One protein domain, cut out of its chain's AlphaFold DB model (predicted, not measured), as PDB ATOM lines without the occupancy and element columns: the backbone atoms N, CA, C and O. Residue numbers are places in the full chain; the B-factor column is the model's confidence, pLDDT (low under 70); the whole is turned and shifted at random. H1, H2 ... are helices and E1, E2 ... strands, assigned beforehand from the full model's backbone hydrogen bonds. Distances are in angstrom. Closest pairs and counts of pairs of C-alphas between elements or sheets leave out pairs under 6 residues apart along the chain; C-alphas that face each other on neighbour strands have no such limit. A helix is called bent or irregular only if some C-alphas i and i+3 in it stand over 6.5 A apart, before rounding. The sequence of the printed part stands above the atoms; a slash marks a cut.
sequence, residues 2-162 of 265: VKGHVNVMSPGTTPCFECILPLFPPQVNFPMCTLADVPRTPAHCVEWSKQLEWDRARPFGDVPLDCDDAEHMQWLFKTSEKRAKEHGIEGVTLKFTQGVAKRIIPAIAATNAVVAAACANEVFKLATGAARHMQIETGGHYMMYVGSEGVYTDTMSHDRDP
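Overview. This is residues 2 to 162 of the 265 residues of a protein of Hemiselmis andersenii (UniProt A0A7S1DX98). Two lobes make a long, loose model: one is a small three-stranded sheet with the long helix H6 over one face, the other a cluster of four helices, H2 to H5, with H3 in its middle. Two stretches of chain, residues 24 to 31 and 102 to 108, run between the lobes. The printed part has 161 residues, with six named helices and three named strands in the order E1 H1 H2 H3 H4 H5 H6 E2 E3. The sheet's order is E1 - E2 - E3, all antiparallel, and the class is mixed, helices and strands. The whole is loose, with a radius of gyration of the C-alphas of 21.9 A, and its outline is elongated, spanning 62 by 35 by 33 A.

Along the chain. Find C-alpha 3 at (-53.987, -11.663, 13.375), where E1, residues 3 to 7, begins. E2, residues 140 to 146, runs 19.6 A; E3, residues 152 to 158, runs 19.0 A and ends at C-alpha 158, (-44.880, 2.136, 4.413). H6, residues 109 to 128, starts at (-63.349, -17.840, 9.902) and is 28.0 A long. Look for H1 at residues 17 to 23; it is irregular, with C-alphas 19 and 22 7.4 A apart. H2 holds residues 32 to 36, H3 residues 42 to 57 over 20.0 A, H4 residues 70 to 86 over 24.5 A, and H5 residues 94 to 101.

Arrangement. Start at inner strand E2: N 6 and O 143 are 2.8 A apart towards E1, and N 142 and O 156 2.8 A towards E3, with which E2 forms a hairpin. H6 is on the sheet at a height of 9.5 A, over E1 and along the strands, at 11 degrees on the local plane; the closest C-alphas, of Gly 4 and Val 115, are 6.3 A apart. H1 only grazes the sheet, with residues 17 to 20. Among the helices the hub is H3, which touches three others, H2, H4 and H5, and has a kink of 38 degrees near residue 51. It touches H4 at a steep tilt of 66 degrees, opposite ways, closest at the C-alphas of Cys 45 and Ser 80, 5.1 A. Its residues 43 to 50 alone touch H5, about perpendicular at 73 degrees, closest at the C-alphas of Val 46 and Thr 97, 6.1 A. H2 touches H3 at the C-alphas of Leu 35 and Trp 48, 5.3 A. H5 and H6 are apart. Every O i to N i+4 pair is within hydrogen-bond range in H2, H4, H5 and H6, against 9 of 12 in H3 and 1 of 3 in H1, where 3 of 4 O i to N i+3 pairs are.

Size, cuts and confidence. The C-alphas of Glu 86 and Ala 130, the two farthest apart, are 64.4 A apart. The printed part has no cut; the links H3 to H4 and H6 to E2 are long. Residues 21 to 27, of which 21 to 23 belong to H1, stand free. Look at residues 135 to 140 for pLDDT under 70.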
ATOM      1  N   VAL A   2     -55.559 -15.247  14.890       93.12
ATOM      2  CA  VAL A   2     -56.342 -14.045  15.281       93.12
ATOM      3  C   VAL A   2     -55.729 -12.728  14.787       93.12
ATOM      4  O   VAL A   2     -56.175 -11.650  15.162       93.12
ATOM      5  N   LYS A   3     -54.665 -12.809  13.984       93.56
ATOM      6  CA  LYS A   3     -53.987 -11.663  13.375       93.56
ATOM      7  C   LYS A   3     -54.185 -11.707  11.867       93.56
ATOM      8  O   LYS A   3     -54.192 -12.798  11.291       93.56
ATOM      9  N   GLY A   4     -54.312 -10.540  11.254       92.50
ATOM     10  CA  GLY A   4     -54.434 -10.365   9.810       92.50
ATOM     11  C   GLY A   4     -53.912  -8.998   9.389       92.50
ATOM     12  O   GLY A   4     -53.683  -8.134  10.234       92.50
ATOM     13  N   HIS A   5     -53.704  -8.808   8.093       92.25
ATOM     14  CA  HIS A   5     -53.363  -7.505   7.545       92.25
ATOM     15  C   HIS A   5     -53.919  -7.346   6.133       92.25
ATOM     16  O   HIS A   5     -54.162  -8.338   5.444       92.25
ATOM     17  N   VAL A   6     -54.111  -6.101   5.713       91.75
ATOM     18  CA  VAL A   6     -54.560  -5.723   4.372       91.75
ATOM     19  C   VAL A   6     -53.623  -4.661   3.828       91.75
ATOM     20  O   VAL A   6     -53.297  -3.701   4.519       91.75
ATOM     21  N   ASN A   7     -53.207  -4.841   2.578       89.12
ATOM     22  CA  ASN A   7     -52.325  -3.928   1.862       89.12
ATOM     23  C   ASN A   7     -52.931  -3.588   0.509       89.12
ATOM     24  O   ASN A   7     -53.323  -4.488  -0.234       89.12
ATOM     25  N   VAL A   8     -52.949  -2.303   0.164       87.75
ATOM     26  CA  VAL A   8     -53.376  -1.842  -1.163       87.75
ATOM     27  C   VAL A   8     -52.141  -1.436  -1.958       87.75
ATOM     28  O   VAL A   8     -51.515  -0.420  -1.662       87.75
ATOM     29  N   MET A   9     -51.795  -2.206  -2.989       86.94
ATOM     30  CA  MET A   9     -50.586  -1.991  -3.790       86.94
ATOM     31  C   MET A   9     -50.924  -1.473  -5.191       86.94
ATOM     32  O   MET A   9     -51.675  -2.107  -5.926       86.94
ATOM     33  N   SER A  10     -50.339  -0.337  -5.567       84.56
ATOM     34  CA  SER A  10     -50.342   0.222  -6.919       84.56
ATOM     35  C   SER A  10     -48.923   0.145  -7.500       84.56
ATOM     36  O   SER A  10     -48.028   0.865  -7.035       84.56
ATOM     37  N   PRO A  11     -48.676  -0.748  -8.478       82.88
ATOM     38  CA  PRO A  11     -47.353  -0.942  -9.062       82.88
ATOM     39  C   PRO A  11     -46.738   0.365  -9.578       82.88
ATOM     40  O   PRO A  11     -47.346   1.089 -10.358       82.88
ATOM     41  N   GLY A  12     -45.506   0.654  -9.157       76.12
ATOM     42  CA  GLY A  12     -44.763   1.843  -9.588       76.12
ATOM     43  C   GLY A  12     -45.056   3.119  -8.792       76.12
ATOM     44  O   GLY A  12     -44.276   4.064  -8.913       76.12
ATOM     45  N   THR A  13     -46.081   3.125  -7.936       81.38
ATOM     46  CA  THR A  13     -46.433   4.269  -7.077       81.38
ATOM     47  C   THR A  13     -46.229   3.942  -5.600       81.38
ATOM     48  O   THR A  13     -45.463   4.628  -4.931       81.38
ATOM     49  N   THR A  14     -46.840   2.869  -5.091       84.50
ATOM     50  CA  THR A  14     -46.713   2.443  -3.682       84.50
ATOM     51  C   THR A  14     -45.603   1.391  -3.517       84.50
ATOM     52  O   THR A  14     -45.186   0.795  -4.517       84.50
ATOM     53  N   PRO A  15     -45.131   1.092  -2.286       85.75
ATOM     54  CA  PRO A  15     -44.317  -0.097  -2.029       85.75
ATOM     55  C   PRO A  15     -44.982  -1.359  -2.587       85.75
ATOM     56  O   PRO A  15     -46.190  -1.567  -2.437       85.75
ATOM     57  N   CYS A  16     -44.187  -2.205  -3.239       85.31
ATOM     58  CA  CYS A  16     -44.611  -3.551  -3.610       85.31
ATOM     59  C   CYS A  16     -44.411  -4.524  -2.443       85.31
ATOM     60  O   CYS A  16     -43.850  -4.169  -1.407       85.31
ATOM     61  N   PHE A  17     -44.794  -5.783  -2.649       85.75
ATOM     62  CA  PHE A  17     -44.592  -6.843  -1.662       85.75
ATOM     63  C   PHE A  17     -43.127  -6.971  -1.208       85.75
ATOM     64  O   PHE A  17     -42.874  -7.123  -0.020       85.75
ATOM     65  N   GLU A  18     -42.163  -6.801  -2.120       83.06
ATOM     66  CA  GLU A  18     -40.735  -6.866  -1.777       83.06
ATOM     67  C   GLU A  18     -40.291  -5.769  -0.793       83.06
ATOM     68  O   GLU A  18     -39.517  -6.040   0.119       83.06
ATOM     69  N   CYS A  19     -40.836  -4.549  -0.907       83.62
ATOM     70  CA  CYS A  19     -40.521  -3.447   0.012       83.62
ATOM     71  C   CYS A  19     -40.950  -3.752   1.454       83.62
ATOM     72  O   CYS A  19     -40.313  -3.301   2.399       83.62
ATOM     73  N   ILE A  20     -42.041  -4.505   1.625       84.38
ATOM     74  CA  ILE A  20     -42.594  -4.848   2.942       84.38
ATOM     75  C   ILE A  20     -42.162  -6.236   3.422       84.38
ATOM     76  O   ILE A  20     -42.491  -6.634   4.537       84.38
ATOM     77  N   LEU A  21     -41.419  -6.986   2.606       83.12
ATOM     78  CA  LEU A  21     -40.985  -8.341   2.925       83.12
ATOM     79  C   LEU A  21     -40.162  -8.439   4.228       83.12
ATOM     80  O   LEU A  21     -40.337  -9.425   4.944       83.12
ATOM     81  N   PRO A  22     -39.318  -7.451   4.604       82.19
ATOM     82  CA  PRO A  22     -38.634  -7.442   5.903       82.19
ATOM     83  C   PRO A  22     -39.562  -7.419   7.127       82.19
ATOM     84  O   PRO A  22     -39.122  -7.767   8.218       82.19
ATOM     85  N   LEU A  23     -40.830  -7.025   6.968       81.56
ATOM     86  CA  LEU A  23     -41.815  -7.006   8.058       81.56
ATOM     87  C   LEU A  23     -42.373  -8.396   8.370       81.56
ATOM     88  O   LEU A  23     -42.974  -8.606   9.426       81.56
ATOM     89  N   PHE A  24     -42.225  -9.347   7.445       84.06
ATOM     90  CA  PHE A  24     -42.683 -10.708   7.664       84.06
ATOM     91  C   PHE A  24     -41.727 -11.423   8.623       84.06
ATOM     92  O   PHE A  24     -40.508 -11.289   8.499       84.06
ATOM     93  N   PRO A  25     -42.255 -12.210   9.576       83.62
ATOM     94  CA  PRO A  25     -41.408 -12.965  10.482       83.62
ATOM     95  C   PRO A  25     -40.532 -13.946   9.686       83.62
ATOM     96  O   PRO A  25     -41.019 -14.560   8.728       83.62
ATOM     97  N   PRO A  26     -39.256 -14.125  10.073       79.31
ATOM     98  CA  PRO A  26     -38.381 -15.074   9.405       79.31
ATOM     99  C   PRO A  26     -38.956 -16.487   9.516       79.31
ATOM    100  O   PRO A  26     -39.559 -16.863  10.526       79.31
ATOM    101  N   GLN A  27     -38.757 -17.288   8.473       77.62
ATOM    102  CA  GLN A  27     -39.164 -18.686   8.512       77.62
ATOM    103  C   GLN A  27     -38.338 -19.434   9.559       77.62
ATOM    104  O   GLN A  27     -37.111 -19.341   9.591       77.62
ATOM    105  N   VAL A  28     -39.018 -20.202  10.411       79.44
ATOM    106  CA  VAL A  28     -38.348 -21.064  11.383       79.44
ATOM    107  C   VAL A  28     -37.715 -22.230  10.626       79.44
ATOM    108  O   VAL A  28     -38.418 -23.098  10.099       79.44
ATOM    109  N   ASN A  29     -36.384 -22.222  10.568       83.19
ATOM    110  CA  ASN A  29     -35.561 -23.302  10.041       83.19
ATOM    111  C   ASN A  29     -34.638 -23.804  11.150       83.19
ATOM    112  O   ASN A  29     -33.957 -23.019  11.809       83.19
ATOM    113  N   PHE A  30     -34.635 -25.117  11.363       85.88
ATOM    114  CA  PHE A  30     -33.793 -25.746  12.371       85.88
ATOM    115  C   PHE A  30     -32.429 -26.104  11.762       85.88
ATOM    116  O   PHE A  30     -32.394 -26.694  10.680       85.88
ATOM    117  N   PRO A  31     -31.300 -25.777  12.417       88.44
ATOM    118  CA  PRO A  31     -29.979 -26.169  11.933       88.44
ATOM    119  C   PRO A  31     -29.810 -27.693  11.890       88.44
ATOM    120  O   PRO A  31     -30.167 -28.386  12.845       88.44
ATOM    121  N   MET A  32     -29.179 -28.212  10.832       87.75
ATOM    122  CA  MET A  32     -28.988 -29.658  10.640       87.75
ATOM    123  C   MET A  32     -28.224 -30.331  11.785       87.75
ATOM    124  O   MET A  32     -28.616 -31.407  12.222       87.75
ATOM    125  N   CYS A  33     -27.191 -29.686  12.334       89.19
ATOM    126  CA  CYS A  33     -26.436 -30.204  13.484       89.19
ATOM    127  C   CYS A  33     -27.315 -30.389  14.735       89.19
ATOM    128  O   CYS A  33     -27.169 -31.355  15.476       89.19
ATOM    129  N   THR A  34     -28.289 -29.498  14.947       90.44
ATOM    130  CA  THR A  34     -29.247 -29.608  16.058       90.44
ATOM    131  C   THR A  34     -30.244 -30.739  15.818       90.44
ATOM    132  O   THR A  34     -30.617 -31.443  16.755       90.44
ATOM    133  N   LEU A  35     -30.672 -30.927  14.567       90.00
ATOM    134  CA  LEU A  35     -31.559 -32.026  14.197       90.00
ATOM    135  C   LEU A  35     -30.864 -33.382  14.283       90.00
ATOM    136  O   LEU A  35     -31.511 -34.334  14.693       90.00
ATOM    137  N   ALA A  36     -29.586 -33.479  13.917       88.94
ATOM    138  CA  ALA A  36     -28.831 -34.725  13.926       88.94
ATOM    139  C   ALA A  36     -28.434 -35.150  15.348       88.94
ATOM    140  O   ALA A  36     -28.818 -36.244  15.769       88.94
ATOM    141  N   ASP A  37     -27.768 -34.265  16.097       88.44
ATOM    142  CA  ASP A  37     -27.016 -34.664  17.293       88.44
ATOM    143  C   ASP A  37     -27.683 -34.270  18.615       88.44
ATOM    144  O   ASP A  37     -27.689 -35.055  19.558       88.44
ATOM    145  N   VAL A  38     -28.240 -33.056  18.719       90.69
ATOM    146  CA  VAL A  38     -28.706 -32.506  20.010       90.69
ATOM    147  C   VAL A  38     -30.107 -31.891  19.891       90.69
ATOM    148  O   VAL A  38     -30.255 -30.660  19.892       90.69
ATOM    149  N   PRO A  39     -31.173 -32.712  19.796       92.50
ATOM    150  CA  PRO A  39     -32.539 -32.206  19.836       92.50
ATOM    151  C   PRO A  39     -32.835 -31.605  21.221       92.50
ATOM    152  O   PRO A  39     -32.391 -32.114  22.244       92.50
ATOM    153  N   ARG A  40     -33.586 -30.499  21.255       91.50
ATOM    154  CA  ARG A  40     -33.922 -29.758  22.492       91.50
ATOM    155  C   ARG A  40     -35.419 -29.537  22.670       91.50
ATOM    156  O   ARG A  40     -35.879 -29.270  23.770       91.50
ATOM    157  N   THR A  41     -36.170 -29.587  21.574       93.31
ATOM    158  CA  THR A  41     -37.613 -29.353  21.546       93.31
ATOM    159  C   THR A  41     -38.292 -30.514  20.822       93.31
ATOM    160  O   THR A  41     -37.668 -31.122  19.945       93.31
ATOM    161  N   PRO A  42     -39.573 -30.811  21.109       94.19
ATOM    162  CA  PRO A  42     -40.300 -31.861  20.395       94.19
ATOM    163  C   PRO A  42     -40.384 -31.588  18.885       94.19
ATOM    164  O   PRO A  42     -40.424 -32.526  18.091       94.19
ATOM    165  N   ALA A  43     -40.343 -30.316  18.462       94.06
ATOM    166  CA  ALA A  43     -40.304 -29.948  17.046       94.06
ATOM    167  C   ALA A  43     -39.034 -30.463  16.347       94.06
ATOM    168  O   ALA A  43     -39.116 -30.917  15.210       94.06
ATOM    169  N   HIS A  44     -37.882 -30.471  17.033       94.56
ATOM    170  CA  HIS A  44     -36.639 -31.014  16.471       94.56
ATOM    171  C   HIS A  44     -36.751 -32.522  16.213       94.56
ATOM    172  O   HIS A  44     -36.235 -33.008  15.211       94.56
ATOM    173  N   CYS A  45     -37.440 -33.270  17.081       95.00
ATOM    174  CA  CYS A  45     -37.637 -34.711  16.902       95.00
ATOM    175  C   CYS A  45     -38.529 -35.024  15.693       95.00
ATOM    176  O   CYS A  45     -38.255 -35.970  14.952       95.00
ATOM    177  N   VAL A  46     -39.567 -34.208  15.474       95.06
ATOM    178  CA  VAL A  46     -40.446 -34.331  14.302       95.06
ATOM    179  C   VAL A  46     -39.710 -33.963  13.020       95.06
ATOM    180  O   VAL A  46     -39.752 -34.729  12.059       95.06
ATOM    181  N   GLU A  47     -38.987 -32.843  13.010       94.00
ATOM    182  CA  GLU A  47     -38.263 -32.414  11.813       94.00
ATOM    183  C   GLU A  47     -37.114 -33.369  11.470       94.00
ATOM    184  O   GLU A  47     -36.897 -33.657  10.298       94.00
ATOM    185  N   TRP A  48     -36.434 -33.944  12.469       95.06
ATOM    186  CA  TRP A  48     -35.460 -35.011  12.236       95.06
ATOM    187  C   TRP A  48     -36.105 -36.240  11.586       95.06
ATOM    188  O   TRP A  48     -35.575 -36.769  10.608       95.06
ATOM    189  N   SER A  49     -37.260 -36.678  12.099       94.25
ATOM    190  CA  SER A  49     -37.956 -37.853  11.559       94.25
ATOM    191  C   SER A  49     -38.363 -37.634  10.102       94.25
ATOM    192  O   SER A  49     -38.294 -38.548   9.287       94.25
ATOM    193  N   LYS A  50     -38.755 -36.398   9.778       93.44
ATOM    194  CA  LYS A  50     -39.162 -35.961   8.444       93.44
ATOM    195  C   LYS A  50     -37.995 -35.800   7.467       93.44
ATOM    196  O   LYS A  50     -38.110 -36.257   6.341       93.44
ATOM    197  N   GLN A  51     -36.922 -35.112   7.863       91.12
ATOM    198  CA  GLN A  51     -35.840 -34.713   6.951       91.12
ATOM    199  C   GLN A  51     -34.683 -35.713   6.876       91.12
ATOM    200  O   GLN A  51     -33.956 -35.710   5.891       91.12
ATOM    201  N   LEU A  52     -34.455 -36.510   7.924       92.00
ATOM    202  CA  LEU A  52     -33.332 -37.449   7.975       92.00
ATOM    203  C   LEU A  52     -33.812 -38.895   8.040       92.00
ATOM    204  O   LEU A  52     -33.367 -39.731   7.255       92.00
ATOM    205  N   GLU A  53     -34.708 -39.210   8.979       94.06
ATOM    206  CA  GLU A  53     -35.047 -40.612   9.233       94.06
ATOM    207  C   GLU A  53     -35.911 -41.232   8.144       94.06
ATOM    208  O   GLU A  53     -35.750 -42.415   7.860       94.06
ATOM    209  N   TRP A  54     -36.800 -40.456   7.520       93.31
ATOM    210  CA  TRP A  54     -37.636 -40.936   6.420       93.31
ATOM    211  C   TRP A  54     -36.787 -41.517   5.284       93.31
ATOM    212  O   TRP A  54     -36.960 -42.677   4.905       93.31
ATOM    213  N   ASP A  55     -35.803 -40.745   4.817       91.38
ATOM    214  CA  ASP A  55     -34.922 -41.130   3.711       91.38
ATOM    215  C   ASP A  55     -33.957 -42.262   4.097       91.38
ATOM    216  O   ASP A  55     -33.586 -43.081   3.251       91.38
ATOM    217  N   ARG A  56     -33.564 -42.334   5.379       91.00
ATOM    218  CA  ARG A  56     -32.675 -43.379   5.909       91.00
ATOM    219  C   ARG A  56     -33.385 -44.718   6.088       91.00
ATOM    220  O   ARG A  56     -32.852 -45.749   5.687       91.00
ATOM    221  N   ALA A  57     -34.547 -44.712   6.735       90.56
ATOM    222  CA  ALA A  57     -35.276 -45.922   7.102       90.56
ATOM    223  C   ALA A  57     -36.137 -46.466   5.956       90.56
ATOM    224  O   ALA A  57     -36.463 -47.652   5.975       90.56
ATOM    225  N   ARG A  58     -36.507 -45.617   4.983       90.75
ATOM    226  CA  ARG A  58     -37.359 -45.959   3.827       90.75
ATOM    227  C   ARG A  58     -38.553 -46.843   4.217       90.75
ATOM    228  O   ARG A  58     -38.721 -47.936   3.672       90.75
ATOM    229  N   PRO A  59     -39.380 -46.401   5.182       88.94
ATOM    230  CA  PRO A  59     -40.389 -47.248   5.820       88.94
ATOM    231  C   PRO A  59     -41.452 -47.794   4.860       88.94
ATOM    232  O   PRO A  59     -42.012 -48.855   5.119       88.94
ATOM    233  N   PHE A  60     -41.692 -47.096   3.748       91.31
ATOM    234  CA  PHE A  60     -42.644 -47.475   2.701       91.31
ATOM    235  C   PHE A  60     -41.951 -47.669   1.337       91.31
ATOM    236  O   PHE A  60     -42.566 -47.506   0.286       91.31
ATOM    237  N   GLY A  61     -40.655 -48.001   1.330       89.75
ATOM    238  CA  GLY A  61     -39.851 -48.104   0.108       89.75
ATOM    239  C   GLY A  61     -39.353 -46.744  -0.394       89.75
ATOM    240  O   GLY A  61     -39.084 -45.848   0.401       89.75
ATOM    241  N   ASP A  62     -39.207 -46.589  -1.712       87.88
ATOM    242  CA  ASP A  62     -38.703 -45.360  -2.363       87.88
ATOM    243  C   ASP A  62     -39.812 -44.307  -2.577       87.88
ATOM    244  O   ASP A  62     -39.830 -43.579  -3.568       87.88
ATOM    245  N   VAL A  63     -40.789 -44.268  -1.665       90.94
ATOM    246  CA  VAL A  63     -41.935 -43.355  -1.722       90.94
ATOM    247  C   VAL A  63     -41.599 -42.076  -0.943       90.94
ATOM    248  O   VAL A  63     -41.170 -42.155   0.215       90.94
ATOM    249  N   PRO A  64     -41.781 -40.882  -1.541       90.81
ATOM    250  CA  PRO A  64     -41.575 -39.630  -0.829       90.81
ATOM    251  C   PRO A  64     -42.603 -39.472   0.296       90.81
ATOM    252  O   PRO A  64     -43.730 -39.958   0.206       90.81
ATOM    253  N   LEU A  65     -42.223 -38.758   1.354       90.75
ATOM    254  CA  LEU A  65     -43.121 -38.488   2.469       90.75
ATOM    255  C   LEU A  65     -44.339 -37.680   2.008       90.75
ATOM    256  O   LEU A  65     -44.240 -36.479   1.747       90.75
ATOM    257  N   ASP A  66     -45.499 -38.324   2.018       92.38
ATOM    258  CA  ASP A  66     -46.792 -37.647   1.961       92.38
ATOM    259  C   ASP A  66     -47.260 -37.287   3.380       92.38
ATOM    260  O   ASP A  66     -47.444 -38.161   4.224       92.38
ATOM    261  N   CYS A  67     -47.428 -35.993   3.658       88.50
ATOM    262  CA  CYS A  67     -47.914 -35.523   4.956       88.50
ATOM    263  C   CYS A  67     -49.443 -35.627   5.089       88.50
ATOM    264  O   CYS A  67     -49.960 -35.488   6.199       88.50
ATOM    265  N   ASP A  68     -50.181 -35.822   3.996       90.69
ATOM    266  CA  ASP A  68     -51.635 -35.996   4.001       90.69
ATOM    267  C   ASP A  68     -52.061 -37.456   4.205       90.69
ATOM    268  O   ASP A  68     -53.175 -37.696   4.676       90.69
ATOM    269  N   ASP A  69     -51.155 -38.408   3.979       93.81
ATOM    270  CA  ASP A  69     -51.364 -39.828   4.256       93.81
ATOM    271  C   ASP A  69     -51.335 -40.140   5.771       93.81
ATOM    272  O   ASP A  69     -50.456 -39.712   6.531       93.81
ATOM    273  N   ALA A  70     -52.327 -40.904   6.234       93.25
ATOM    274  CA  ALA A  70     -52.483 -41.245   7.644       93.25
ATOM    275  C   ALA A  70     -51.409 -42.222   8.160       93.25
ATOM    276  O   ALA A  70     -50.971 -42.081   9.306       93.25
ATOM    277  N   GLU A  71     -50.978 -43.188   7.350       93.62
ATOM    278  CA  GLU A  71     -49.952 -44.173   7.706       93.62
ATOM    279  C   GLU A  71     -48.575 -43.514   7.793       93.62
ATOM    280  O   GLU A  71     -47.847 -43.714   8.773       93.62
ATOM    281  N   HIS A  72     -48.255 -42.640   6.837       94.44
ATOM    282  CA  HIS A  72     -47.024 -41.846   6.853       94.44
ATOM    283  C   HIS A  72     -46.938 -40.958   8.099       94.44
ATOM    284  O   HIS A  72     -45.919 -40.926   8.799       94.44
ATOM    285  N   MET A  73     -48.035 -40.275   8.438       94.69
ATOM    286  CA  MET A  73     -48.097 -39.430   9.630       94.69
ATOM    287  C   MET A  73     -48.009 -40.231  10.933       94.69
ATOM    288  O   MET A  73     -47.392 -39.769  11.898       94.69
ATOM    289  N   GLN A  74     -48.590 -41.431  10.981       95.12
ATOM    290  CA  GLN A  74     -48.452 -42.328  12.131       95.12
ATOM    291  C   GLN A  74     -47.019 -42.827  12.294       95.12
ATOM    292  O   GLN A  74     -46.529 -42.896  13.426       95.12
ATOM    293  N   TRP A  75     -46.340 -43.149  11.192       95.62
ATOM    294  CA  TRP A  75     -44.929 -43.516  11.221       95.62
ATOM    295  C   TRP A  75     -44.078 -42.368  11.767       95.62
ATOM    296  O   TRP A  75     -43.344 -42.562  12.736       95.62
ATOM    297  N   LEU A  76     -44.258 -41.150  11.240       95.69
ATOM    298  CA  LEU A  76     -43.555 -39.961  11.730       95.69
ATOM    299  C   LEU A  76     -43.772 -39.744  13.224       95.69
ATOM    300  O   LEU A  76     -42.815 -39.469  13.946       95.69
ATOM    301  N   PHE A  77     -45.011 -39.877  13.702       96.44
ATOM    302  CA  PHE A  77     -45.331 -39.731  15.119       96.44
ATOM    303  C   PHE A  77     -44.589 -40.760  15.983       96.44
ATOM    304  O   PHE A  77     -43.912 -40.366  16.932       96.44
ATOM    305  N   LYS A  78     -44.653 -42.053  15.638       96.25
ATOM    306  CA  LYS A  78     -43.988 -43.129  16.399       96.25
ATOM    307  C   LYS A  78     -42.469 -42.954  16.430       96.25
ATOM    308  O   LYS A  78     -41.853 -43.077  17.488       96.25
ATOM    309  N   THR A  79     -41.872 -42.628  15.287       95.88
ATOM    310  CA  THR A  79     -40.430 -42.383  15.157       95.88
ATOM    311  C   THR A  79     -39.993 -41.165  15.975       95.88
ATOM    312  O   THR A  79     -39.014 -41.230  16.722       95.88
ATOM    313  N   SER A  80     -40.775 -40.083  15.923       96.00
ATOM    314  CA  SER A  80     -40.521 -38.867  16.705       96.00
ATOM    315  C   SER A  80     -40.647 -39.113  18.206       96.00
ATOM    316  O   SER A  80     -39.834 -38.607  18.976       96.00
ATOM    317  N   GLU A  81     -41.646 -39.891  18.629       96.44
ATOM    318  CA  GLU A  81     -41.870 -40.236  20.034       96.44
ATOM    319  C   GLU A  81     -40.712 -41.072  20.589       96.44
ATOM    320  O   GLU A  81     -40.227 -40.801  21.689       96.44
ATOM    321  N   LYS A  82     -40.220 -42.048  19.816       95.69
ATOM    322  CA  LYS A  82     -39.057 -42.856  20.199       95.69
ATOM    323  C   LYS A  82     -37.822 -41.982  20.425       95.69
ATOM    324  O   LYS A  82     -37.215 -42.057  21.490       95.69
ATOM    325  N   ARG A  83     -37.500 -41.096  19.476       94.31
ATOM    326  CA  ARG A  83     -36.362 -40.170  19.608       94.31
ATOM    327  C   ARG A  83     -36.527 -39.208  20.784       94.31
ATOM    328  O   ARG A  83     -35.555 -38.895  21.465       94.31
ATOM    329  N   ALA A  84     -37.741 -38.716  21.010       95.81
ATOM    330  CA  ALA A  84     -38.028 -37.817  22.120       95.81
ATOM    331  C   ALA A  84     -37.808 -38.517  23.470       95.81
ATOM    332  O   ALA A  84     -37.141 -37.955  24.335       95.81
ATOM    333  N   LYS A  85     -38.246 -39.778  23.610       95.31
ATOM    334  CA  LYS A  85     -37.982 -40.619  24.793       95.31
ATOM    335  C   LYS A  85     -36.486 -40.845  25.030       95.31
ATOM    336  O   LYS A  85     -36.045 -40.742  26.168       95.31
ATOM    337  N   GLU A  86     -35.704 -41.088  23.977       94.62
ATOM    338  CA  GLU A  86     -34.240 -41.254  24.070       94.62
ATOM    339  C   GLU A  86     -33.527 -40.007  24.623       94.62
ATOM    340  O   GLU A  86     -32.511 -40.131  25.299       94.62
ATOM    341  N   HIS A  87     -34.076 -38.814  24.380       93.62
ATOM    342  CA  HIS A  87     -33.496 -37.535  24.806       93.62
ATOM    343  C   HIS A  87     -34.223 -36.897  26.003       93.62
ATOM    344  O   HIS A  87     -33.928 -35.756  26.354       93.62
ATOM    345  N   GLY A  88     -35.182 -37.597  26.620       94.12
ATOM    346  CA  GLY A  88     -35.972 -37.066  27.737       94.12
ATOM    347  C   GLY A  88     -36.838 -35.849  27.377       94.12
ATOM    348  O   GLY A  88     -37.070 -34.991  28.222       94.12
ATOM    349  N   ILE A  89     -37.286 -35.741  26.123       94.75
ATOM    350  CA  ILE A  89     -38.126 -34.644  25.625       94.75
ATOM    351  C   ILE A  89     -39.593 -35.078  25.661       94.75
ATOM    352  O   ILE A  89     -39.977 -36.083  25.063       94.75
ATOM    353  N   GLU A  90     -40.437 -34.285  26.314       93.12
ATOM    354  CA  GLU A  90     -41.882 -34.513  26.382       93.12
ATOM    355  C   GLU A  90     -42.656 -33.654  25.361       93.12
ATOM    356  O   GLU A  90     -42.127 -32.719  24.755       93.12
ATOM    357  N   GLY A  91     -43.941 -33.969  25.160       90.81
ATOM    358  CA  GLY A  91     -44.860 -33.143  24.362       90.81
ATOM    359  C   GLY A  91     -45.029 -33.544  22.892       90.81
ATOM    360  O   GLY A  91     -45.734 -32.855  22.152       90.81
ATOM    361  N   VAL A  92     -44.448 -34.665  22.450       94.00
ATOM    362  CA  VAL A  92     -44.730 -35.222  21.116       94.00
ATOM    363  C   VAL A  92     -46.114 -35.878  21.123       94.00
ATOM    364  O   VAL A  92     -46.338 -36.884  21.783       94.00
ATOM    365  N   THR A  93     -47.054 -35.308  20.372       95.06
ATOM    366  CA  THR A  93     -48.406 -35.855  20.162       95.06
ATOM    367  C   THR A  93     -48.701 -35.917  18.669       95.06
ATOM    368  O   THR A  93     -48.136 -35.134  17.910       95.06
ATOM    369  N   LEU A  94     -49.629 -36.775  18.227       92.81
ATOM    370  CA  LEU A  94     -49.988 -36.871  16.804       92.81
ATOM    371  C   LEU A  94     -50.414 -35.512  16.215       92.81
ATOM    372  O   LEU A  94     -49.968 -35.137  15.133       92.81
ATOM    373  N   LYS A  95     -51.217 -34.740  16.960       93.31
ATOM    374  CA  LYS A  95     -51.641 -33.385  16.568       93.31
ATOM    375  C   LYS A  95     -50.453 -32.426  16.447       93.31
ATOM    376  O   LYS A  95     -50.412 -31.614  15.525       93.31
ATOM    377  N   PHE A  96     -49.486 -32.517  17.360       93.81
ATOM    378  CA  PHE A  96     -48.264 -31.718  17.302       93.81
ATOM    379  C   PHE A  96     -47.390 -32.117  16.104       93.81
ATOM    380  O   PHE A  96     -46.959 -31.244  15.354       93.81
ATOM    381  N   THR A  97     -47.204 -33.418  15.856       94.19
ATOM    382  CA  THR A  97     -46.476 -33.940  14.691       94.19
ATOM    383  C   THR A  97     -47.106 -33.465  13.385       94.19
ATOM    384  O   THR A  97     -46.390 -32.976  12.519       94.19
ATOM    385  N   GLN A  98     -48.436 -33.522  13.254       93.19
ATOM    386  CA  GLN A  98     -49.157 -32.961  12.103       93.19
ATOM    387  C   GLN A  98     -48.917 -31.456  11.955       93.19
ATOM    388  O   GLN A  98     -48.633 -30.986  10.854       93.19
ATOM    389  N   GLY A  99     -48.993 -30.712  13.062       92.94
ATOM    390  CA  GLY A  99     -48.736 -29.274  13.094       92.94
ATOM    391  C   GLY A  99     -47.354 -28.903  12.559       92.94
ATOM    392  O   GLY A  99     -47.246 -28.018  11.713       92.94
ATOM    393  N   VAL A 100     -46.314 -29.609  13.009       92.38
ATOM    394  CA  VAL A 100     -44.925 -29.378  12.584       92.38
ATOM    395  C   VAL A 100     -44.697 -29.869  11.150       92.38
ATOM    396  O   VAL A 100     -44.222 -29.101  10.316       92.38
ATOM    397  N   ALA A 101     -45.103 -31.100  10.823       92.25
ATOM    398  CA  ALA A 101     -44.851 -31.714   9.518       92.25
ATOM    399  C   ALA A 101     -45.498 -30.934   8.363       92.25
ATOM    400  O   ALA A 101     -44.835 -30.679   7.354       92.25
ATOM    401  N   LYS A 102     -46.754 -30.500   8.535       91.06
ATOM    402  CA  LYS A 102     -47.495 -29.702   7.542       91.06
ATOM    403  C   LYS A 102     -47.273 -28.193   7.676       91.06
ATOM    404  O   LYS A 102     -47.853 -27.437   6.903       91.06
ATOM    405  N   ARG A 103     -46.485 -27.732   8.660       89.56
ATOM    406  CA  ARG A 103     -46.329 -26.304   9.004       89.56
ATOM    407  C   ARG A 103     -47.690 -25.593   9.128       89.56
ATOM    408  O   ARG A 103     -47.904 -24.527   8.553       89.56
ATOM    409  N   ILE A 104     -48.630 -26.206   9.855       90.00
ATOM    410  CA  ILE A 104     -50.027 -25.747   9.944       90.00
ATOM    411  C   ILE A 104     -50.090 -24.355  10.578       90.00
ATOM    412  O   ILE A 104     -49.698 -24.165  11.729       90.00
ATOM    413  N   ILE A 105     -50.678 -23.397   9.859       86.75
ATOM    414  CA  ILE A 105     -51.031 -22.078  10.393       86.75
ATOM    415  C   ILE A 105     -52.487 -22.139  10.880       86.75
ATOM    416  O   ILE A 105     -53.379 -22.394  10.070       86.75
ATOM    417  N   PRO A 106     -52.780 -21.888  12.173       87.94
ATOM    418  CA  PRO A 106     -54.155 -21.886  12.667       87.94
ATOM    419  C   PRO A 106     -55.020 -20.881  11.898       87.94
ATOM    420  O   PRO A 106     -54.644 -19.713  11.793       87.94
ATOM    421  N   ALA A 107     -56.188 -21.295  11.408       90.25
ATOM    422  CA  ALA A 107     -57.110 -20.451  10.646       90.25
ATOM    423  C   ALA A 107     -58.456 -20.310  11.374       90.25
ATOM    424  O   ALA A 107     -58.961 -21.277  11.937       90.25
ATOM    425  N   ILE A 108     -59.026 -19.099  11.377       92.69
ATOM    426  CA  ILE A 108     -60.305 -18.788  12.033       92.69
ATOM    427  C   ILE A 108     -61.170 -18.005  11.045       92.69
ATOM    428  O   ILE A 108     -60.724 -16.997  10.494       92.69
ATOM    429  N   ALA A 109     -62.416 -18.444  10.855       94.62
ATOM    430  CA  ALA A 109     -63.349 -17.840   9.902       94.62
ATOM    431  C   ALA A 109     -63.563 -16.334  10.142       94.62
ATOM    432  O   ALA A 109     -63.539 -15.559   9.191       94.62
ATOM    433  N   ALA A 110     -63.687 -15.905  11.402       93.81
ATOM    434  CA  ALA A 110     -63.879 -14.496  11.752       93.81
ATOM    435  C   ALA A 110     -62.725 -13.594  11.271       93.81
ATOM    436  O   ALA A 110     -62.968 -12.529  10.717       93.81
ATOM    437  N   THR A 111     -61.467 -14.027  11.422       95.19
ATOM    438  CA  THR A 111     -60.309 -13.245  10.950       95.19
ATOM    439  C   THR A 111     -60.274 -13.165   9.427       95.19
ATOM    440  O   THR A 111     -60.033 -12.091   8.883       95.19
ATOM    441  N   ASN A 112     -60.592 -14.263   8.734       95.94
ATOM    442  CA  ASN A 112     -60.696 -14.255   7.274       95.94
ATOM    443  C   ASN A 112     -61.812 -13.316   6.796       95.94
ATOM    444  O   ASN A 112     -61.611 -12.597   5.824       95.94
ATOM    445  N   ALA A 113     -62.951 -13.279   7.494       96.25
ATOM    446  CA  ALA A 113     -64.055 -12.379   7.175       96.25
ATOM    447  C   ALA A 113     -63.666 -10.900   7.341       96.25
ATOM    448  O   ALA A 113     -63.945 -10.106   6.449       96.25
ATOM    449  N   VAL A 114     -62.975 -10.534   8.429       94.62
ATOM    450  CA  VAL A 114     -62.497  -9.155   8.659       94.62
ATOM    451  C   VAL A 114     -61.521  -8.715   7.564       94.62
ATOM    452  O   VAL A 114     -61.698  -7.653   6.969       94.62
ATOM    453  N   VAL A 115     -60.520  -9.546   7.260       95.50
ATOM    454  CA  VAL A 115     -59.513  -9.252   6.226       95.50
ATOM    455  C   VAL A 115     -60.168  -9.163   4.844       95.50
ATOM    456  O   VAL A 115     -59.928  -8.206   4.112       95.50
ATOM    457  N   ALA A 116     -61.046 -10.110   4.499       96.81
ATOM    458  CA  ALA A 116     -61.750 -10.110   3.218       96.81
ATOM    459  C   ALA A 116     -62.685  -8.901   3.063       96.81
ATOM    460  O   ALA A 116     -62.723  -8.303   1.989       96.81
ATOM    461  N   ALA A 117     -63.397  -8.509   4.124       96.19
ATOM    462  CA  ALA A 117     -64.262  -7.332   4.116       96.19
ATOM    463  C   ALA A 117     -63.462  -6.046   3.873       96.19
ATOM    464  O   ALA A 117     -63.855  -5.228   3.042       96.19
ATOM    465  N   ALA A 118     -62.315  -5.889   4.540       93.50
ATOM    466  CA  ALA A 118     -61.423  -4.756   4.316       93.50
ATOM    467  C   ALA A 118     -60.860  -4.742   2.882       93.50
ATOM    468  O   ALA A 118     -60.925  -3.705   2.223       93.50
ATOM    469  N   CYS A 119     -60.411  -5.884   2.343       94.62
ATOM    470  CA  CYS A 119     -59.986  -5.987   0.941       94.62
ATOM    471  C   CYS A 119     -61.104  -5.593  -0.039       94.62
ATOM    472  O   CYS A 119     -60.883  -4.781  -0.935       94.62
ATOM    473  N   ALA A 120     -62.310  -6.143   0.131       96.62
ATOM    474  CA  ALA A 120     -63.447  -5.865  -0.746       96.62
ATOM    475  C   ALA A 120     -63.867  -4.388  -0.701       96.62
ATOM    476  O   ALA A 120     -64.181  -3.802  -1.737       96.62
ATOM    477  N   ASN A 121     -63.818  -3.770   0.482       94.19
ATOM    478  CA  ASN A 121     -64.104  -2.350   0.655       94.19
ATOM    479  C   ASN A 121     -63.107  -1.471  -0.120       94.19
ATOM    480  O   ASN A 121     -63.514  -0.529  -0.793       94.19
ATOM    481  N   GLU A 122     -61.812  -1.790  -0.087       92.00
ATOM    482  CA  GLU A 122     -60.811  -1.039  -0.858       92.00
ATOM    483  C   GLU A 122     -60.962  -1.220  -2.363       92.00
ATOM    484  O   GLU A 122     -60.862  -0.247  -3.109       92.00
ATOM    485  N   VAL A 123     -61.279  -2.435  -2.815       93.69
ATOM    486  CA  VAL A 123     -61.594  -2.687  -4.228       93.69
ATOM    487  C   VAL A 123     -62.798  -1.851  -4.666       93.69
ATOM    488  O   VAL A 123     -62.755  -1.223  -5.723       93.69
ATOM    489  N   PHE A 124     -63.847  -1.773  -3.843       95.19
ATOM    490  CA  PHE A 124     -65.021  -0.952  -4.132       95.19
ATOM    491  C   PHE A 124     -64.678   0.541  -4.234       95.19
ATOM    492  O   PHE A 124     -65.091   1.202  -5.189       95.19
ATOM    493  N   LYS A 125     -63.886   1.076  -3.294       92.75
ATOM    494  CA  LYS A 125     -63.425   2.478  -3.324       92.75
ATOM    495  C   LYS A 125     -62.601   2.779  -4.573       92.75
ATOM    496  O   LYS A 125     -62.832   3.802  -5.213       92.75
ATOM    497  N   LEU A 126     -61.680   1.884  -4.936       89.56
ATOM    498  CA  LEU A 126     -60.840   2.013  -6.129       89.56
ATOM    499  C   LEU A 126     -61.660   1.994  -7.423       89.56
ATOM    500  O   LEU A 126     -61.407   2.797  -8.314       89.56
ATOM    501  N   ALA A 127     -62.646   1.101  -7.525       93.81
ATOM    502  CA  ALA A 127     -63.451   0.944  -8.735       93.81
ATOM    503  C   ALA A 127     -64.461   2.084  -8.945       93.81
ATOM    504  O   ALA A 127     -64.748   2.449 -10.081       93.81
ATOM    505  N   THR A 128     -65.026   2.626  -7.863       95.44
ATOM    506  CA  THR A 128     -66.133   3.597  -7.937       95.44
ATOM    507  C   THR A 128     -65.706   5.042  -7.708       95.44
ATOM    508  O   THR A 128     -66.450   5.957  -8.050       95.44
ATOM    509  N   GLY A 129     -64.553   5.268  -7.072       89.88
ATOM    510  CA  GLY A 129     -64.172   6.593  -6.583       89.88
ATOM    511  C   GLY A 129     -65.098   7.131  -5.485       89.88
ATOM    512  O   GLY A 129     -65.043   8.320  -5.185       89.88
ATOM    513  N   ALA A 130     -65.945   6.289  -4.874       92.44
ATOM    514  CA  ALA A 130     -66.940   6.716  -3.886       92.44
ATOM    515  C   ALA A 130     -66.324   7.294  -2.599       92.44
ATOM    516  O   ALA A 130     -66.953   8.100  -1.917       92.44
ATOM    517  N   ALA A 131     -65.100   6.886  -2.254       88.50
ATOM    518  CA  ALA A 131     -64.331   7.436  -1.144       88.50
ATOM    519  C   ALA A 131     -62.829   7.343  -1.436       88.50
ATOM    520  O   ALA A 131     -62.400   6.597  -2.321       88.50
ATOM    521  N   ARG A 132     -62.011   8.067  -0.658       83.31
ATOM    522  CA  ARG A 132     -60.554   7.900  -0.720       83.31
ATOM    523  C   ARG A 132     -60.209   6.482  -0.258       83.31
ATOM    524  O   ARG A 132     -60.591   6.055   0.833       83.31
ATOM    525  N   HIS A 133     -59.536   5.748  -1.133       81.75
ATOM    526  CA  HIS A 133     -58.960   4.451  -0.819       81.75
ATOM    527  C   HIS A 133     -57.766   4.644   0.117       81.75
ATOM    528  O   HIS A 133     -57.251   5.754   0.264       81.75
ATOM    529  N   MET A 134     -57.321   3.560   0.742       74.75
ATOM    530  CA  MET A 134     -56.225   3.602   1.699       74.75
ATOM    531  C   MET A 134     -54.916   4.129   1.099       74.75
ATOM    532  O   MET A 134     -54.050   4.450   1.879       74.75
ATOM    533  N   GLN A 135     -54.730   4.314  -0.216       64.19
ATOM    534  CA  GLN A 135     -53.517   4.960  -0.748       64.19
ATOM    535  C   GLN A 135     -53.664   6.488  -0.763       64.19
ATOM    536  O   GLN A 135     -54.258   7.054  -1.680       64.19
ATOM    537  N   ILE A 136     -53.097   7.185   0.225       53.47
ATOM    538  CA  ILE A 136     -52.941   8.643   0.140       53.47
ATOM    539  C   ILE A 136     -51.454   9.031   0.129       53.47
ATOM    540  O   ILE A 136     -50.695   8.734   1.050       53.47
ATOM    541  N   GLU A 137     -51.113   9.687  -0.983       52.19
ATOM    542  CA  GLU A 137     -50.050  10.661  -1.281       52.19
ATOM    543  C   GLU A 137     -48.571  10.267  -1.292       52.19
ATOM    544  O   GLU A 137     -47.824  11.021  -1.904       52.19
ATOM    545  N   THR A 138     -48.117   9.123  -0.769       50.28
ATOM    546  CA  THR A 138     -46.757   8.579  -1.084       50.28
ATOM    547  C   THR A 138     -46.436   7.246  -0.404       50.28
ATOM    548  O   THR A 138     -45.580   6.511  -0.892       50.28
ATOM    549  N   GLY A 139     -47.139   6.905   0.678       56.62
ATOM    550  CA  GLY A 139     -46.978   5.632   1.382       56.62
ATOM    551  C   GLY A 139     -48.018   4.594   0.959       56.62
ATOM    552  O   GLY A 139     -49.179   4.918   0.707       56.62
ATOM    553  N   GLY A 140     -47.623   3.327   0.879       61.34
ATOM    554  CA  GLY A 140     -48.568   2.213   0.803       61.34
ATOM    555  C   GLY A 140     -49.128   1.974   2.196       61.34
ATOM    556  O   GLY A 140     -48.365   1.728   3.126       61.34
ATOM    557  N   HIS A 141     -50.441   2.092   2.362       73.94
ATOM    558  CA  HIS A 141     -51.050   1.969   3.682       73.94
ATOM    559  C   HIS A 141     -51.349   0.501   3.988       73.94
ATOM    560  O   HIS A 141     -52.013  -0.202   3.219       73.94
ATOM    561  N   TYR A 142     -50.789   0.064   5.110       83.19
ATOM    562  CA  TYR A 142     -50.873  -1.259   5.706       83.19
ATOM    563  C   TYR A 142     -51.865  -1.185   6.858       83.19
ATOM    564  O   TYR A 142     -51.624  -0.480   7.837       83.19
ATOM    565  N   MET A 143     -52.974  -1.912   6.752       90.06
ATOM    566  CA  MET A 143     -53.908  -2.097   7.858       90.06
ATOM    567  C   MET A 143     -53.558  -3.395   8.578       90.06
ATOM    568  O   MET A 143     -53.594  -4.466   7.973       90.06
ATOM    569  N   MET A 144     -53.281  -3.325   9.875       91.06
ATOM    570  CA  MET A 144     -53.144  -4.487  10.747       91.06
ATOM    571  C   MET A 144     -54.448  -4.741  11.501       91.06
ATOM    572  O   MET A 144     -55.124  -3.805  11.919       91.06
ATOM    573  N   TYR A 145     -54.768  -6.009  11.732       93.38
ATOM    574  CA  TYR A 145     -55.835  -6.451  12.624       93.38
ATOM    575  C   TYR A 145     -55.274  -7.431  13.655       93.38
ATOM    576  O   TYR A 145     -54.610  -8.413  13.300       93.38
ATOM    577  N   VAL A 146     -55.581  -7.194  14.929       94.62
ATOM    578  CA  VAL A 146     -55.234  -8.074  16.048       94.62
ATOM    579  C   VAL A 146     -56.474  -8.290  16.911       94.62
ATOM    580  O   VAL A 146     -56.990  -7.363  17.526       94.62
ATOM    581  N   GLY A 147     -56.938  -9.540  16.953       91.75
ATOM    582  CA  GLY A 147     -58.129  -9.967  17.692       91.75
ATOM    583  C   GLY A 147     -57.844 -10.768  18.967       91.75
ATOM    584  O   GLY A 147     -58.670 -11.594  19.344       91.75
ATOM    585  N   SER A 148     -56.652 -10.650  19.566       90.69
ATOM    586  CA  SER A 148     -56.285 -11.424  20.767       90.69
ATOM    587  C   SER A 148     -56.849 -10.844  22.064       90.69
ATOM    588  O   SER A 148     -57.274 -11.605  22.925       90.69
ATOM    589  N   GLU A 149     -56.867  -9.517  22.195       90.62
ATOM    590  CA  GLU A 149     -57.335  -8.788  23.382       90.62
ATOM    591  C   GLU A 149     -58.309  -7.686  22.940       90.62
ATOM    592  O   GLU A 149     -57.970  -6.509  22.865       90.62
ATOM    593  N   GLY A 150     -59.522  -8.091  22.560       90.50
ATOM    594  CA  GLY A 150     -60.493  -7.199  21.923       90.50
ATOM    595  C   GLY A 150     -60.221  -7.007  20.429       90.50
ATOM    596  O   GLY A 150     -59.655  -7.884  19.778       90.50
ATOM    597  N   VAL A 151     -60.672  -5.879  19.874       92.00
ATOM    598  CA  VAL A 151     -60.492  -5.530  18.458       92.00
ATOM    599  C   VAL A 151     -59.516  -4.369  18.364       92.00
ATOM    600  O   VAL A 151     -59.865  -3.237  18.689       92.00
ATOM    601  N   TYR A 152     -58.305  -4.658  17.900       93.62
ATOM    602  CA  TYR A 152     -57.308  -3.646  17.585       93.62
ATOM    603  C   TYR A 152     -57.071  -3.608  16.079       93.62
ATOM    604  O   TYR A 152     -56.808  -4.638  15.450       93.62
ATOM    605  N   THR A 153     -57.149  -2.410  15.511       91.00
ATOM    606  CA  THR A 153     -56.780  -2.146  14.123       91.00
ATOM    607  C   THR A 153     -55.923  -0.905  14.060       91.00
ATOM    608  O   THR A 153     -56.278   0.104  14.664       91.00
ATOM    609  N   ASP A 154     -54.845  -0.975  13.294       88.62
ATOM    610  CA  ASP A 154     -53.945   0.151  13.088       88.62
ATOM    611  C   ASP A 154     -53.592   0.269  11.613       88.62
ATOM    612  O   ASP A 154     -53.432  -0.747  10.930       88.62
ATOM    613  N   THR A 155     -53.489   1.501  11.130       86.69
ATOM    614  CA  THR A 155     -53.198   1.796   9.730       86.69
ATOM    615  C   THR A 155     -51.923   2.614   9.668       86.69
ATOM    616  O   THR A 155     -51.880   3.754  10.122       86.69
ATOM    617  N   MET A 156     -50.887   2.026   9.080       83.00
ATOM    618  CA  MET A 156     -49.546   2.601   9.003       83.00
ATOM    619  C   MET A 156     -49.109   2.718   7.545       83.00
ATOM    620  O   MET A 156     -49.349   1.822   6.735       83.00
ATOM    621  N   SER A 157     -48.439   3.812   7.204       82.19
ATOM    622  CA  SER A 157     -47.850   4.004   5.882       82.19
ATOM    623  C   SER A 157     -46.462   3.378   5.817       82.19
ATOM    624  O   SER A 157     -45.624   3.633   6.678       82.19
ATOM    625  N   HIS A 158     -46.212   2.604   4.766       82.44
ATOM    626  CA  HIS A 158     -44.880   2.136   4.413       82.44
ATOM    627  C   HIS A 158     -44.382   2.895   3.196       82.44
ATOM    628  O   HIS A 158     -45.082   3.000   2.183       82.44
ATOM    629  N   ASP A 159     -43.161   3.397   3.294       83.12
ATOM    630  CA  ASP A 159     -42.508   4.041   2.171       83.12
ATOM    631  C   ASP A 159     -41.949   3.000   1.209       83.12
ATOM    632  O   ASP A 159     -41.596   1.872   1.567       83.12
ATOM    633  N   ARG A 160     -41.887   3.390  -0.059       83.81
ATOM    634  CA  ARG A 160     -41.230   2.591  -1.081       83.81
ATOM    635  C   ARG A 160     -39.725   2.643  -0.864       83.81
ATOM    636  O   ARG A 160     -39.132   3.718  -0.857       83.81
ATOM    637  N   ASP A 161     -39.109   1.471  -0.801       81.81
ATOM    638  CA  ASP A 161     -37.660   1.374  -0.721       81.81
ATOM    639  C   ASP A 161     -37.016   1.932  -2.023       81.81
ATOM    640  O   ASP A 161     -37.389   1.524  -3.141       81.81
ATOM    641  N   PRO A 162     -36.099   2.918  -1.920       80.56
ATOM    642  CA  PRO A 162     -35.402   3.502  -3.063       80.56
ATOM    643  C   PRO A 162     -34.526   2.499  -3.824       80.56
ATOM    644  O   PRO A 162     -34.294   2.707  -5.016       80.56
TER     645      PRO A 162